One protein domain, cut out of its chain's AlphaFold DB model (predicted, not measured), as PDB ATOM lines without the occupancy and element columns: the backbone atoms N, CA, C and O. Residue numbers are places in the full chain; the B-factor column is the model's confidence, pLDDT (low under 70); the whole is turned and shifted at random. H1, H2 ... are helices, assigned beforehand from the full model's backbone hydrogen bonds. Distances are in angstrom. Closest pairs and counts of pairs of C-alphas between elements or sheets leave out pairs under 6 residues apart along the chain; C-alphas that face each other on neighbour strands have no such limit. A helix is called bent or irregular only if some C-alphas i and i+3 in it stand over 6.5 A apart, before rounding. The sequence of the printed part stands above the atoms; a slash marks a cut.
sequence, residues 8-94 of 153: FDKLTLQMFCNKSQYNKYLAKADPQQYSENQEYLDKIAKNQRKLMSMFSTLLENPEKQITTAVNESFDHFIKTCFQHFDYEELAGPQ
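What this domain is: This is residues 8 to 94 of the 153 residues of an uncharacterized protein of viral metagenome (UniProt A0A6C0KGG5). The model is an open U: the long bent helix H3 makes the base, the short helices H1 and H2 make one arm and the long helix H4 the other, with empty space between the arms. The printed part has 87 residues with four named helices, H1 to H4 in chain order, and no named strand: all helix. It is only just loose, close to extended, with a radius of gyration of the C-alphas of 17.9 A and spans of 46 by 36 by 23 A.

Where its parts are: H1, residues 8 to 16, begins at C-alpha 8 (233.725, 180.749, 163.436). H2 is residues 19 to 29. H3, residues 31 to 60, was assigned as one helix by its hydrogen bonds but is bent: C-alphas 46 and 49 are 7.8 A apart. Its arms are H3a, residues 31 to 46, 22.1 A, and H3b, residues 49 to 60, 16.4 A. H4, residues 68 to 91, 34.7 A, ends at C-alpha 91 (205.010, 188.522, 152.637).

How they stand to each other: H1 and H2 are close but not clearly touching, the closest C-alphas, of Gln 14 and Tyr 22, 6.3 A apart. H2 touches H3a, with residues 33 to 35 of H3a alone; the closest C-alphas are those of Ala 27 and Tyr 34, 5.5 A. H3a and H3b stand at a steep tilt of 60 degrees. H3b and H4 are near each other, closest 8.2 A. H1 and H4 are apart. In H1, H2, H3a, H3b and H4 every O i to N i+4 pair is within hydrogen-bond range.

The domain as a whole: The farthest C-alphas, of Lys 28 and Glu 63, are 46.6 A apart. The printed part has no cut and no long link. Residues 92 to 94 are under pLDDT 70.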
ATOM      1  N   PHE A   8     234.959 181.493 163.687       83.38
ATOM      2  CA  PHE A   8     233.725 180.749 163.436       83.38
ATOM      3  C   PHE A   8     232.860 180.607 164.687       83.38
ATOM      4  O   PHE A   8     231.638 180.705 164.594       83.38
ATOM      5  N   ASP A   9     233.475 180.425 165.854       80.56
ATOM      6  CA  ASP A   9     232.750 180.321 167.119       80.56
ATOM      7  C   ASP A   9     232.160 181.684 167.509       80.56
ATOM      8  O   ASP A   9     231.008 181.749 167.933       80.56
ATOM      9  N   LYS A  10     232.887 182.788 167.268       80.38
ATOM     10  CA  LYS A  10     232.372 184.156 167.470       80.38
ATOM     11  C   LYS A  10     231.177 184.451 166.558       80.38
ATOM     12  O   LYS A  10     230.186 185.011 167.027       80.38
ATOM     13  N   LEU A  11     231.256 184.059 165.283       81.56
ATOM     14  CA  LEU A  11     230.158 184.206 164.321       81.56
ATOM     15  C   LEU A  11     228.948 183.351 164.711       81.56
ATOM     16  O   LEU A  11     227.819 183.832 164.703       81.56
ATOM     17  N   THR A  12     229.185 182.093 165.080       83.12
ATOM     18  CA  THR A  12     228.140 181.170 165.537       83.12
ATOM     19  C   THR A  12     227.427 181.755 166.751       83.12
ATOM     20  O   THR A  12     226.205 181.857 166.765       83.12
ATOM     21  N   LEU A  13     228.182 182.237 167.736       82.62
ATOM     22  CA  LEU A  13     227.615 182.862 168.923       82.62
ATOM     23  C   LEU A  13     226.784 184.107 168.577       82.62
ATOM     24  O   LEU A  13     225.692 184.273 169.105       82.62
ATOM     25  N   GLN A  14     227.254 184.952 167.656       79.81
ATOM     26  CA  GLN A  14     226.515 186.137 167.211       79.81
ATOM     27  C   GLN A  14     225.187 185.792 166.521       79.81
ATOM     28  O   GLN A  14     224.221 186.538 166.653       79.81
ATOM     29  N   MET A  15     225.147 184.690 165.772       80.00
ATOM     30  CA  MET A  15     223.963 184.282 165.012       80.00
ATOM     31  C   MET A  15     222.939 183.523 165.861       80.00
ATOM     32  O   MET A  15     221.743 183.638 165.606       80.00
ATOM     33  N   PHE A  16     223.392 182.737 166.843       78.62
ATOM     34  CA  PHE A  16     222.522 181.852 167.626       78.62
ATOM     35  C   PHE A  16     222.191 182.364 169.031       78.62
ATOM     36  O   PHE A  16     221.236 181.871 169.631       78.62
ATOM     37  N   CYS A  17     222.935 183.331 169.575       77.62
ATOM     38  CA  CYS A  17     222.564 183.971 170.834       77.62
ATOM     39  C   CYS A  17     221.637 185.162 170.601       77.62
ATOM     40  O   CYS A  17     221.775 185.911 169.634       77.62
ATOM     41  N   ASN A  18     220.732 185.390 171.555       78.62
ATOM     42  CA  ASN A  18     219.962 186.626 171.604       78.62
ATOM     43  C   ASN A  18     220.920 187.835 171.732       78.62
ATOM     44  O   ASN A  18     221.969 187.754 172.381       78.62
ATOM     45  N   LYS A  19     220.546 188.973 171.128       77.50
ATOM     46  CA  LYS A  19     221.311 190.234 171.148       77.50
ATOM     47  C   LYS A  19     221.705 190.686 172.561       77.50
ATOM     48  O   LYS A  19     222.851 191.071 172.769       77.50
ATOM     49  N   SER A  20     220.798 190.625 173.533       75.88
ATOM     50  CA  SER A  20     221.035 190.938 174.948       75.88
ATOM     51  C   SER A  20     222.124 190.049 175.546       75.88
ATOM     52  O   SER A  20     223.081 190.531 176.156       75.88
ATOM     53  N   GLN A  21     222.043 188.741 175.304       74.81
ATOM     54  CA  GLN A  21     223.011 187.775 175.822       74.81
ATOM     55  C   GLN A  21     224.368 187.883 175.142       74.81
ATOM     56  O   GLN A  21     225.401 187.825 175.806       74.81
ATOM     57  N   TYR A  22     224.367 188.103 173.830       79.81
ATOM     58  CA  TYR A  22     225.576 188.368 173.072       79.81
ATOM     59  C   TYR A  22     226.255 189.656 173.556       79.81
ATOM     60  O   TYR A  22     227.466 189.676 173.753       79.81
ATOM     61  N   ASN A  23     225.483 190.700 173.870       75.94
ATOM     62  CA  ASN A  23     225.995 191.933 174.467       75.94
ATOM     63  C   ASN A  23     226.575 191.702 175.873       75.94
ATOM     64  O   ASN A  23     227.661 192.199 176.170       75.94
ATOM     65  N   LYS A  24     225.906 190.909 176.728       79.69
ATOM     66  CA  LYS A  24     226.439 190.493 178.043       79.69
ATOM     67  C   LYS A  24     227.737 189.688 177.894       79.69
ATOM     68  O   LYS A  24     228.659 189.856 178.690       79.69
ATOM     69  N   TYR A  25     227.820 188.822 176.884       80.31
ATOM     70  CA  TYR A  25     229.033 188.077 176.554       80.31
ATOM     71  C   TYR A  25     230.153 189.014 176.100       80.31
ATOM     72  O   TYR A  25     231.252 188.931 176.640       80.31
ATOM     73  N   LEU A  26     229.879 189.942 175.180       79.19
ATOM     74  CA  LEU A  26     230.851 190.934 174.715       79.19
ATOM     75  C   LEU A  26     231.384 191.781 175.871       79.19
ATOM     76  O   LEU A  26     232.591 191.952 175.973       79.19
ATOM     77  N   ALA A  27     230.529 192.209 176.801       75.44
ATOM     78  CA  ALA A  27     230.959 192.941 177.992       75.44
ATOM     79  C   ALA A  27     231.951 192.150 178.874       75.44
ATOM     80  O   ALA A  27     232.775 192.753 179.558       75.44
ATOM     81  N   LYS A  28     231.886 190.809 178.867       77.38
ATOM     82  CA  LYS A  28     232.796 189.924 179.620       77.38
ATOM     83  C   LYS A  28     234.042 189.524 178.819       77.38
ATOM     84  O   LYS A  28     235.116 189.411 179.400       77.38
ATOM     85  N   ALA A  29     233.890 189.262 177.522       79.31
ATOM     86  CA  ALA A  29     234.940 188.738 176.651       79.31
ATOM     87  C   ALA A  29     235.834 189.841 176.065       79.31
ATOM     88  O   ALA A  29     237.041 189.644 175.946       79.31
ATOM     89  N   ASP A  30     235.252 190.992 175.723       78.19
ATOM     90  CA  ASP A  30     235.956 192.156 175.184       78.19
ATOM     91  C   ASP A  30     235.276 193.464 175.644       78.19
ATOM     92  O   ASP A  30     234.460 194.060 174.926       78.19
ATOM     93  N   PRO A  31     235.605 193.937 176.862       78.56
ATOM     94  CA  PRO A  31     235.035 195.162 177.412       78.56
ATOM     95  C   PRO A  31     235.338 196.401 176.560       78.56
ATOM     96  O   PRO A  31     234.582 197.372 176.602       78.56
ATOM     97  N   GLN A  32     236.432 196.380 175.791       79.44
ATOM     98  CA  GLN A  32     236.834 197.503 174.956       79.44
ATOM     99  C   GLN A  32     235.914 197.624 173.736       79.44
ATOM    100  O   GLN A  32     235.326 198.687 173.536       79.44
ATOM    101  N   GLN A  33     235.697 196.533 172.989       76.75
ATOM    102  CA  GLN A  33     234.740 196.531 171.871       76.75
ATOM    103  C   GLN A  33     233.320 196.866 172.334       76.75
ATOM    104  O   GLN A  33     232.594 197.582 171.644       76.75
ATOM    105  N   TYR A  34     232.921 196.382 173.512       79.88
ATOM    106  CA  TYR A  34     231.617 196.709 174.083       79.88
ATOM    107  C   TYR A  34     231.472 198.213 174.367       79.88
ATOM    108  O   TYR A  34     230.479 198.820 173.963       79.88
ATOM    109  N   SER A  35     232.480 198.830 174.996       79.62
ATOM    110  CA  SER A  35     232.494 200.271 175.274       79.62
ATOM    111  C   SER A  35     232.466 201.103 173.990       79.62
ATOM    112  O   SER A  35     231.710 202.068 173.902       79.62
ATOM    113  N   GLU A  36     233.241 200.723 172.972       83.06
ATOM    114  CA  GLU A  36     233.268 201.413 171.675       83.06
ATOM    115  C   GLU A  36     231.897 201.373 170.977       83.06
ATOM    116  O   GLU A  36     231.422 202.395 170.468       83.06
ATOM    117  N   ASN A  37     231.217 200.223 171.013       82.06
ATOM    118  CA  ASN A  37     229.861 200.089 170.481       82.06
ATOM    119  C   ASN A  37     228.857 200.943 171.263       82.06
ATOM    120  O   ASN A  37     228.005 201.604 170.667       82.06
ATOM    121  N   GLN A  38     228.961 200.964 172.593       83.81
ATOM    122  CA  GLN A  38     228.082 201.767 173.437       83.81
ATOM    123  C   GLN A  38     228.277 203.269 173.182       83.81
ATOM    124  O   GLN A  38     227.303 204.000 173.009       83.81
ATOM    125  N   GLU A  39     229.523 203.729 173.046       86.88
ATOM    126  CA  GLU A  39     229.824 205.110 172.667       86.88
ATOM    127  C   GLU A  39     229.267 205.482 171.290       86.88
ATOM    128  O   GLU A  39     228.834 206.618 171.078       86.88
ATOM    129  N   TYR A  40     229.303 204.555 170.332       85.56
ATOM    130  CA  TYR A  40     228.719 204.764 169.013       85.56
ATOM    131  C   TYR A  40     227.195 204.940 169.093       85.56
ATOM    132  O   TYR A  40     226.661 205.905 168.536       85.56
ATOM    133  N   LEU A  41     226.506 204.085 169.850       85.75
ATOM    134  CA  LEU A  41     225.065 204.215 170.097       85.75
ATOM    135  C   LEU A  41     224.726 205.535 170.804       85.75
ATOM    136  O   LEU A  41     223.808 206.246 170.389       85.75
ATOM    137  N   ASP A  42     225.525 205.934 171.792       88.75
ATOM    138  CA  ASP A  42     225.374 207.219 172.475       88.75
ATOM    139  C   ASP A  42     225.572 208.408 171.526       88.75
ATOM    140  O   ASP A  42     224.866 209.416 171.617       88.75
ATOM    141  N   LYS A  43     226.534 208.324 170.597       88.50
ATOM    142  CA  LYS A  43     226.757 209.353 169.567       88.50
ATOM    143  C   LYS A  43     225.557 209.464 168.631       88.50
ATOM    144  O   LYS A  43     225.199 210.589 168.269       88.50
ATOM    145  N   ILE A  44     224.926 208.347 168.269       88.44
ATOM    146  CA  ILE A  44     223.686 208.346 167.485       88.44
ATOM    147  C   ILE A  44     222.576 209.039 168.275       88.44
ATOM    148  O   ILE A  44     221.984 209.991 167.770       88.44
ATOM    149  N   ALA A  45     222.348 208.641 169.529       86.81
ATOM    150  CA  ALA A  45     221.304 209.218 170.376       86.81
ATOM    151  C   ALA A  45     221.487 210.737 170.561       86.81
ATOM    152  O   ALA A  45     220.553 211.521 170.383       86.81
ATOM    153  N   LYS A  46     222.721 211.188 170.820       92.88
ATOM    154  CA  LYS A  46     223.059 212.617 170.955       92.88
ATOM    155  C   LYS A  46     222.795 213.414 169.675       92.88
ATOM    156  O   LYS A  46     222.373 214.568 169.748       92.88
ATOM    157  N   ASN A  47     223.041 212.821 168.506       89.56
ATOM    158  CA  ASN A  47     222.891 213.485 167.209       89.56
ATOM    159  C   ASN A  47     221.566 213.177 166.499       89.56
ATOM    160  O   ASN A  47     221.349 213.686 165.399       89.56
ATOM    161  N   GLN A  48     220.657 212.426 167.126       89.75
ATOM    162  CA  GLN A  48     219.407 211.950 166.529       89.75
ATOM    163  C   GLN A  48     218.614 213.070 165.846       89.75
ATOM    164  O   GLN A  48     218.226 212.944 164.690       89.75
ATOM    165  N   ARG A  49     218.432 214.214 166.522       89.62
ATOM    166  CA  ARG A  49     217.699 215.364 165.958       89.62
ATOM    167  C   ARG A  49     218.351 215.932 164.695       89.62
ATOM    168  O   ARG A  49     217.648 216.316 163.766       89.62
ATOM    169  N   LYS A  50     219.686 215.983 164.652       88.69
ATOM    170  CA  LYS A  50     220.436 216.488 163.491       88.69
ATOM    171  C   LYS A  50     220.362 215.512 162.324       88.69
ATOM    172  O   LYS A  50     220.145 215.946 161.199       88.69
ATOM    173  N   LEU A  51     220.501 214.214 162.605       89.25
ATOM    174  CA  LEU A  51     220.337 213.156 161.609       89.25
ATOM    175  C   LEU A  51     218.933 213.206 161.009       89.25
ATOM    176  O   LEU A  51     218.795 213.253 159.795       89.25
ATOM    177  N   MET A  52     217.901 213.304 161.846       90.00
ATOM    178  CA  MET A  52     216.517 213.363 161.381       90.00
ATOM    179  C   MET A  52     216.258 214.591 160.504       90.00
ATOM    180  O   MET A  52     215.698 214.458 159.426       90.00
ATOM    181  N   SER A  53     216.758 215.768 160.897       88.69
ATOM    182  CA  SER A  53     216.680 216.975 160.063       88.69
ATOM    183  C   SER A  53     217.408 216.818 158.722       88.69
ATOM    184  O   SER A  53     216.909 217.284 157.695       88.69
ATOM    185  N   MET A  54     218.562 216.147 158.712       86.81
ATOM    186  CA  MET A  54     219.311 215.854 157.491       86.81
ATOM    187  C   MET A  54     218.527 214.917 156.566       86.81
ATOM    188  O   MET A  54     218.386 215.220 155.385       86.81
ATOM    189  N   PHE A  55     217.963 213.839 157.113       88.62
ATOM    190  CA  PHE A  55     217.109 212.911 156.373       88.62
ATOM    191  C   PHE A  55     215.874 213.607 155.802       88.62
ATOM    192  O   PHE A  55     215.620 213.481 154.609       88.62
ATOM    193  N   SER A  56     215.154 214.404 156.599       87.62
ATOM    194  CA  SER A  56     213.999 215.177 156.116       87.62
ATOM    195  C   SER A  56     214.382 216.093 154.958       87.62
ATOM    196  O   SER A  56     213.703 216.123 153.942       87.62
ATOM    197  N   THR A  57     215.520 216.778 155.070       87.00
ATOM    198  CA  THR A  57     216.003 217.674 154.018       87.00
ATOM    199  C   THR A  57     216.293 216.931 152.708       87.00
ATOM    200  O   THR A  57     215.974 217.446 151.639       87.00
ATOM    201  N   LEU A  58     216.917 215.749 152.784       86.56
ATOM    202  CA  LEU A  58     217.236 214.927 151.612       86.56
ATOM    203  C   LEU A  58     215.987 214.280 150.998       86.56
ATOM    204  O   LEU A  58     215.912 214.143 149.784       86.56
ATOM    205  N   LEU A  59     214.995 213.930 151.819       86.81
ATOM    206  CA  LEU A  59     213.708 213.415 151.347       86.81
ATOM    207  C   LEU A  59     212.866 214.498 150.662       86.81
ATOM    208  O   LEU A  59     212.235 214.229 149.646       86.81
ATOM    209  N   GLU A  60     212.862 215.720 151.198       87.81
ATOM    210  CA  GLU A  60     212.150 216.856 150.601       87.81
ATOM    211  C   GLU A  60     212.813 217.338 149.306       87.81
ATOM    212  O   GLU A  60     212.126 217.771 148.385       87.81
ATOM    213  N   ASN A  61     214.147 217.282 149.238       84.88
ATOM    214  CA  ASN A  61     214.925 217.751 148.096       84.88
ATOM    215  C   ASN A  61     216.025 216.736 147.736       84.88
ATOM    216  O   ASN A  61     217.171 216.907 148.166       84.88
ATOM    217  N   PRO A  62     215.719 215.718 146.911       77.88
ATOM    218  CA  PRO A  62     216.671 214.658 146.561       77.88
ATOM    219  C   PRO A  62     217.875 215.159 145.748       77.88
ATOM    220  O   PRO A  62     218.949 214.568 145.792       77.88
ATOM    221  N   GLU A  63     217.743 216.291 145.053       77.31
ATOM    222  CA  GLU A  63     218.846 216.918 144.307       77.31
ATOM    223  C   GLU A  63     219.804 217.723 145.202       77.31
ATOM    224  O   GLU A  63     220.838 218.217 144.744       77.31
ATOM    225  N   LYS A  64     219.488 217.884 146.493       80.69
ATOM    226  CA  LYS A  64     220.325 218.657 147.406       80.69
ATOM    227  C   LYS A  64     221.583 217.870 147.762       80.69
ATOM    228  O   LYS A  64     221.555 216.909 148.530       80.69
ATOM    229  N   GLN A  65     222.721 218.332 147.261       78.81
ATOM    230  CA  GLN A  65     224.015 217.747 147.587       78.81
ATOM    231  C   GLN A  65     224.529 218.276 148.932       78.81
ATOM    232  O   GLN A  65     224.810 219.465 149.075       78.81
ATOM    233  N   ILE A  66     224.662 217.390 149.926       78.94
ATOM    234  CA  ILE A  66     225.309 217.711 151.208       78.94
ATOM    235  C   ILE A  66     226.803 217.411 151.088       78.94
ATOM    236  O   ILE A  66     227.640 218.297 151.213       78.94
ATOM    237  N   THR A  67     227.127 216.153 150.798       85.06
ATOM    238  CA  THR A  67     228.451 215.692 150.365       85.06
ATOM    239  C   THR A  67     228.244 214.471 149.479       85.06
ATOM    240  O   THR A  67     227.297 213.718 149.697       85.06
ATOM    241  N   THR A  68     229.120 214.244 148.501       84.31
ATOM    242  CA  THR A  68     228.972 213.126 147.554       84.31
ATOM    243  C   THR A  68     228.829 211.777 148.268       84.31
ATOM    244  O   THR A  68     227.892 211.041 147.988       84.31
ATOM    245  N   ALA A  69     229.663 211.508 149.279       85.75
ATOM    246  CA  ALA A  69     229.621 210.251 150.031       85.75
ATOM    247  C   ALA A  69     228.323 210.054 150.838       85.75
ATOM    248  O   ALA A  69     227.805 208.940 150.920       85.75
ATOM    249  N   VAL A  70     227.782 211.123 151.438       85.88
ATOM    250  CA  VAL A  70     226.525 211.048 152.204       85.88
ATOM    251  C   VAL A  70     225.344 210.819 151.269       85.88
ATOM    252  O   VAL A  70     224.499 209.985 151.571       85.88
ATOM    253  N   ASN A  71     225.302 211.512 150.131       86.06
ATOM    254  CA  ASN A  71     224.240 211.354 149.142       86.06
ATOM    255  C   ASN A  71     224.244 209.945 148.522       86.06
ATOM    256  O   ASN A  71     223.199 209.310 148.474       86.06
ATOM    257  N   GLU A  72     225.409 209.410 148.143       88.50
ATOM    258  CA  GLU A  72     225.523 208.034 147.632       88.50
ATOM    259  C   GLU A  72     225.064 206.991 148.662       88.50
ATOM    260  O   GLU A  72     224.325 206.059 148.335       88.50
ATOM    261  N   SER A  73     225.468 207.167 149.925       89.75
ATOM    262  CA  SER A  73     225.062 206.279 151.021       89.75
ATOM    263  C   SER A  73     223.561 206.371 151.297       89.75
ATOM    264  O   SER A  73     222.914 205.358 151.561       89.75
ATOM    265  N   PHE A  74     222.999 207.578 151.219       89.19
ATOM    266  CA  PHE A  74     221.573 207.817 151.396       89.19
ATOM    267  C   PHE A  74     220.751 207.177 150.273       89.19
ATOM    268  O   PHE A  74     219.799 206.457 150.561       89.19
ATOM    269  N   ASP A  75     221.158 207.337 149.014       87.81
ATOM    270  CA  ASP A  75     220.494 206.697 147.874       87.81
ATOM    271  C   ASP A  75     220.519 205.172 147.980       87.81
ATOM    272  O   ASP A  75     219.532 204.504 147.660       87.81
ATOM    273  N   HIS A  76     221.639 204.601 148.431       90.94
ATOM    274  CA  HIS A  76     221.725 203.165 148.667       90.94
ATOM    275  C   HIS A  76     220.755 202.723 149.766       90.94
ATOM    276  O   HIS A  76     219.984 201.790 149.556       90.94
ATOM    277  N   PHE A  77     220.737 203.439 150.893       90.81
ATOM    278  CA  PHE A  77     219.823 203.172 151.998       90.81
ATOM    279  C   PHE A  77     218.353 203.222 151.556       90.81
ATOM    280  O   PHE A  77     217.609 202.282 151.823       90.81
ATOM    281  N   ILE A  78     217.947 204.256 150.813       90.62
ATOM    282  CA  ILE A  78     216.573 204.397 150.309       90.62
ATOM    283  C   ILE A  78     216.195 203.249 149.363       90.62
ATOM    284  O   ILE A  78     215.098 202.706 149.472       90.62
ATOM    285  N   LYS A  79     217.105 202.818 148.479       90.38
ATOM    286  CA  LYS A  79     216.867 201.647 147.616       90.38
ATOM    287  C   LYS A  79     216.657 200.374 148.430       90.38
ATOM    288  O   LYS A  79     215.762 199.599 148.108       90.38
ATOM    289  N   THR A  80     217.446 200.164 149.480       91.00
ATOM    290  CA  THR A  80     217.267 199.022 150.386       91.00
ATOM    291  C   THR A  80     215.948 199.110 151.154       91.00
ATOM    292  O   THR A  80     215.286 198.091 151.322       91.00
ATOM    293  N   CYS A  81     215.516 200.307 151.567       89.06
ATOM    294  CA  CYS A  81     214.198 200.498 152.177       89.06
ATOM    295  C   CYS A  81     213.066 200.117 151.218       89.06
ATOM    296  O   CYS A  81     212.157 199.406 151.629       89.06
ATOM    297  N   PHE A  82     213.135 200.517 149.945       90.81
ATOM    298  CA  PHE A  82     212.136 200.096 148.956       90.81
ATOM    299  C   PHE A  82     212.119 198.582 148.763       90.81
ATOM    300  O   PHE A  82     211.050 197.989 148.803       90.81
ATOM    301  N   GLN A  83     213.289 197.943 148.667       89.00
ATOM    302  CA  GLN A  83     213.365 196.481 148.612       89.00
ATOM    303  C   GLN A  83     212.708 195.830 149.831       89.00
ATOM    304  O   GLN A  83     211.994 194.847 149.688       89.00
ATOM    305  N   HIS A  84     212.932 196.376 151.028       86.62
ATOM    306  CA  HIS A  84     212.295 195.882 152.245       86.62
ATOM    307  C   HIS A  84     210.771 196.000 152.180       86.62
ATOM    308  O   HIS A  84     210.087 195.024 152.465       86.62
ATOM    309  N   PHE A  85     210.248 197.154 151.755       86.25
ATOM    310  CA  PHE A  85     208.806 197.361 151.601       86.25
ATOM    311  C   PHE A  85     208.200 196.406 150.569       86.25
ATOM    312  O   PHE A  85     207.144 195.836 150.824       86.25
ATOM    313  N   ASP A  86     208.892 196.163 149.452       85.50
ATOM    314  CA  ASP A  86     208.467 195.196 148.436       85.50
ATOM    315  C   ASP A  86     208.407 193.768 149.015       85.50
ATOM    316  O   ASP A  86     207.481 193.003 148.728       85.50
ATOM    317  N   TYR A  87     209.385 193.395 149.849       81.12
ATOM    318  CA  TYR A  87     209.394 192.101 150.535       81.12
ATOM    319  C   TYR A  87     208.285 191.989 151.589       81.12
ATOM    320  O   TYR A  87     207.662 190.932 151.676       81.12
ATOM    321  N   GLU A  88     208.017 193.047 152.359       78.50
ATOM    322  CA  GLU A  88     206.911 193.101 153.324       78.50
ATOM    323  C   GLU A  88     205.548 192.997 152.627       78.50
ATOM    324  O   GLU A  88     204.685 192.237 153.065       78.50
ATOM    325  N   GLU A  89     205.357 193.694 151.503       76.19
ATOM    326  CA  GLU A  89     204.124 193.619 150.714       76.19
ATOM    327  C   GLU A  89     203.898 192.202 150.164       76.19
ATOM    328  O   GLU A  89     202.789 191.664 150.245       76.19
ATOM    329  N   LEU A  90     204.959 191.556 149.664       73.75
ATOM    330  CA  LEU A  90     204.905 190.184 149.155       73.75
ATOM    331  C   LEU A  90     204.685 189.139 150.262       73.75
ATOM    332  O   LEU A  90     204.044 188.114 150.018       73.75
ATOM    333  N   ALA A  91     205.200 189.385 151.470       70.81
ATOM    334  CA  ALA A  91     205.010 188.522 152.637       70.81
ATOM    335  C   ALA A  91     203.570 188.567 153.196       70.81
ATOM    336  O   ALA A  91     203.183 187.693 153.977       70.81
ATOM    337  N   GLY A  92     202.748 189.530 152.756       61.28
ATOM    338  CA  GLY A  92     201.408 189.782 153.287       61.28
ATOM    339  C   GLY A  92     201.460 190.440 154.673       61.28
ATOM    340  O   GLY A  92     202.544 190.704 155.183       61.28
ATOM    341  N   PRO A  93     200.311 190.723 155.322       60.62
ATOM    342  CA  PRO A  93     200.281 191.320 156.655       60.62
ATOM    343  C   PRO A  93     200.744 190.290 157.690       60.62
ATOM    344  O   PRO A  93     199.950 189.709 158.435       60.62
ATOM    345  N   GLN A  94     202.046 190.041 157.730       55.38
ATOM    346  CA  GLN A  94     202.683 189.425 158.863       55.38
ATOM    347  C   GLN A  94     202.564 190.445 159.991       55.38
ATOM    348  O   GLN A  94     203.021 191.582 159.894       55.38
TER     349      GLN A  94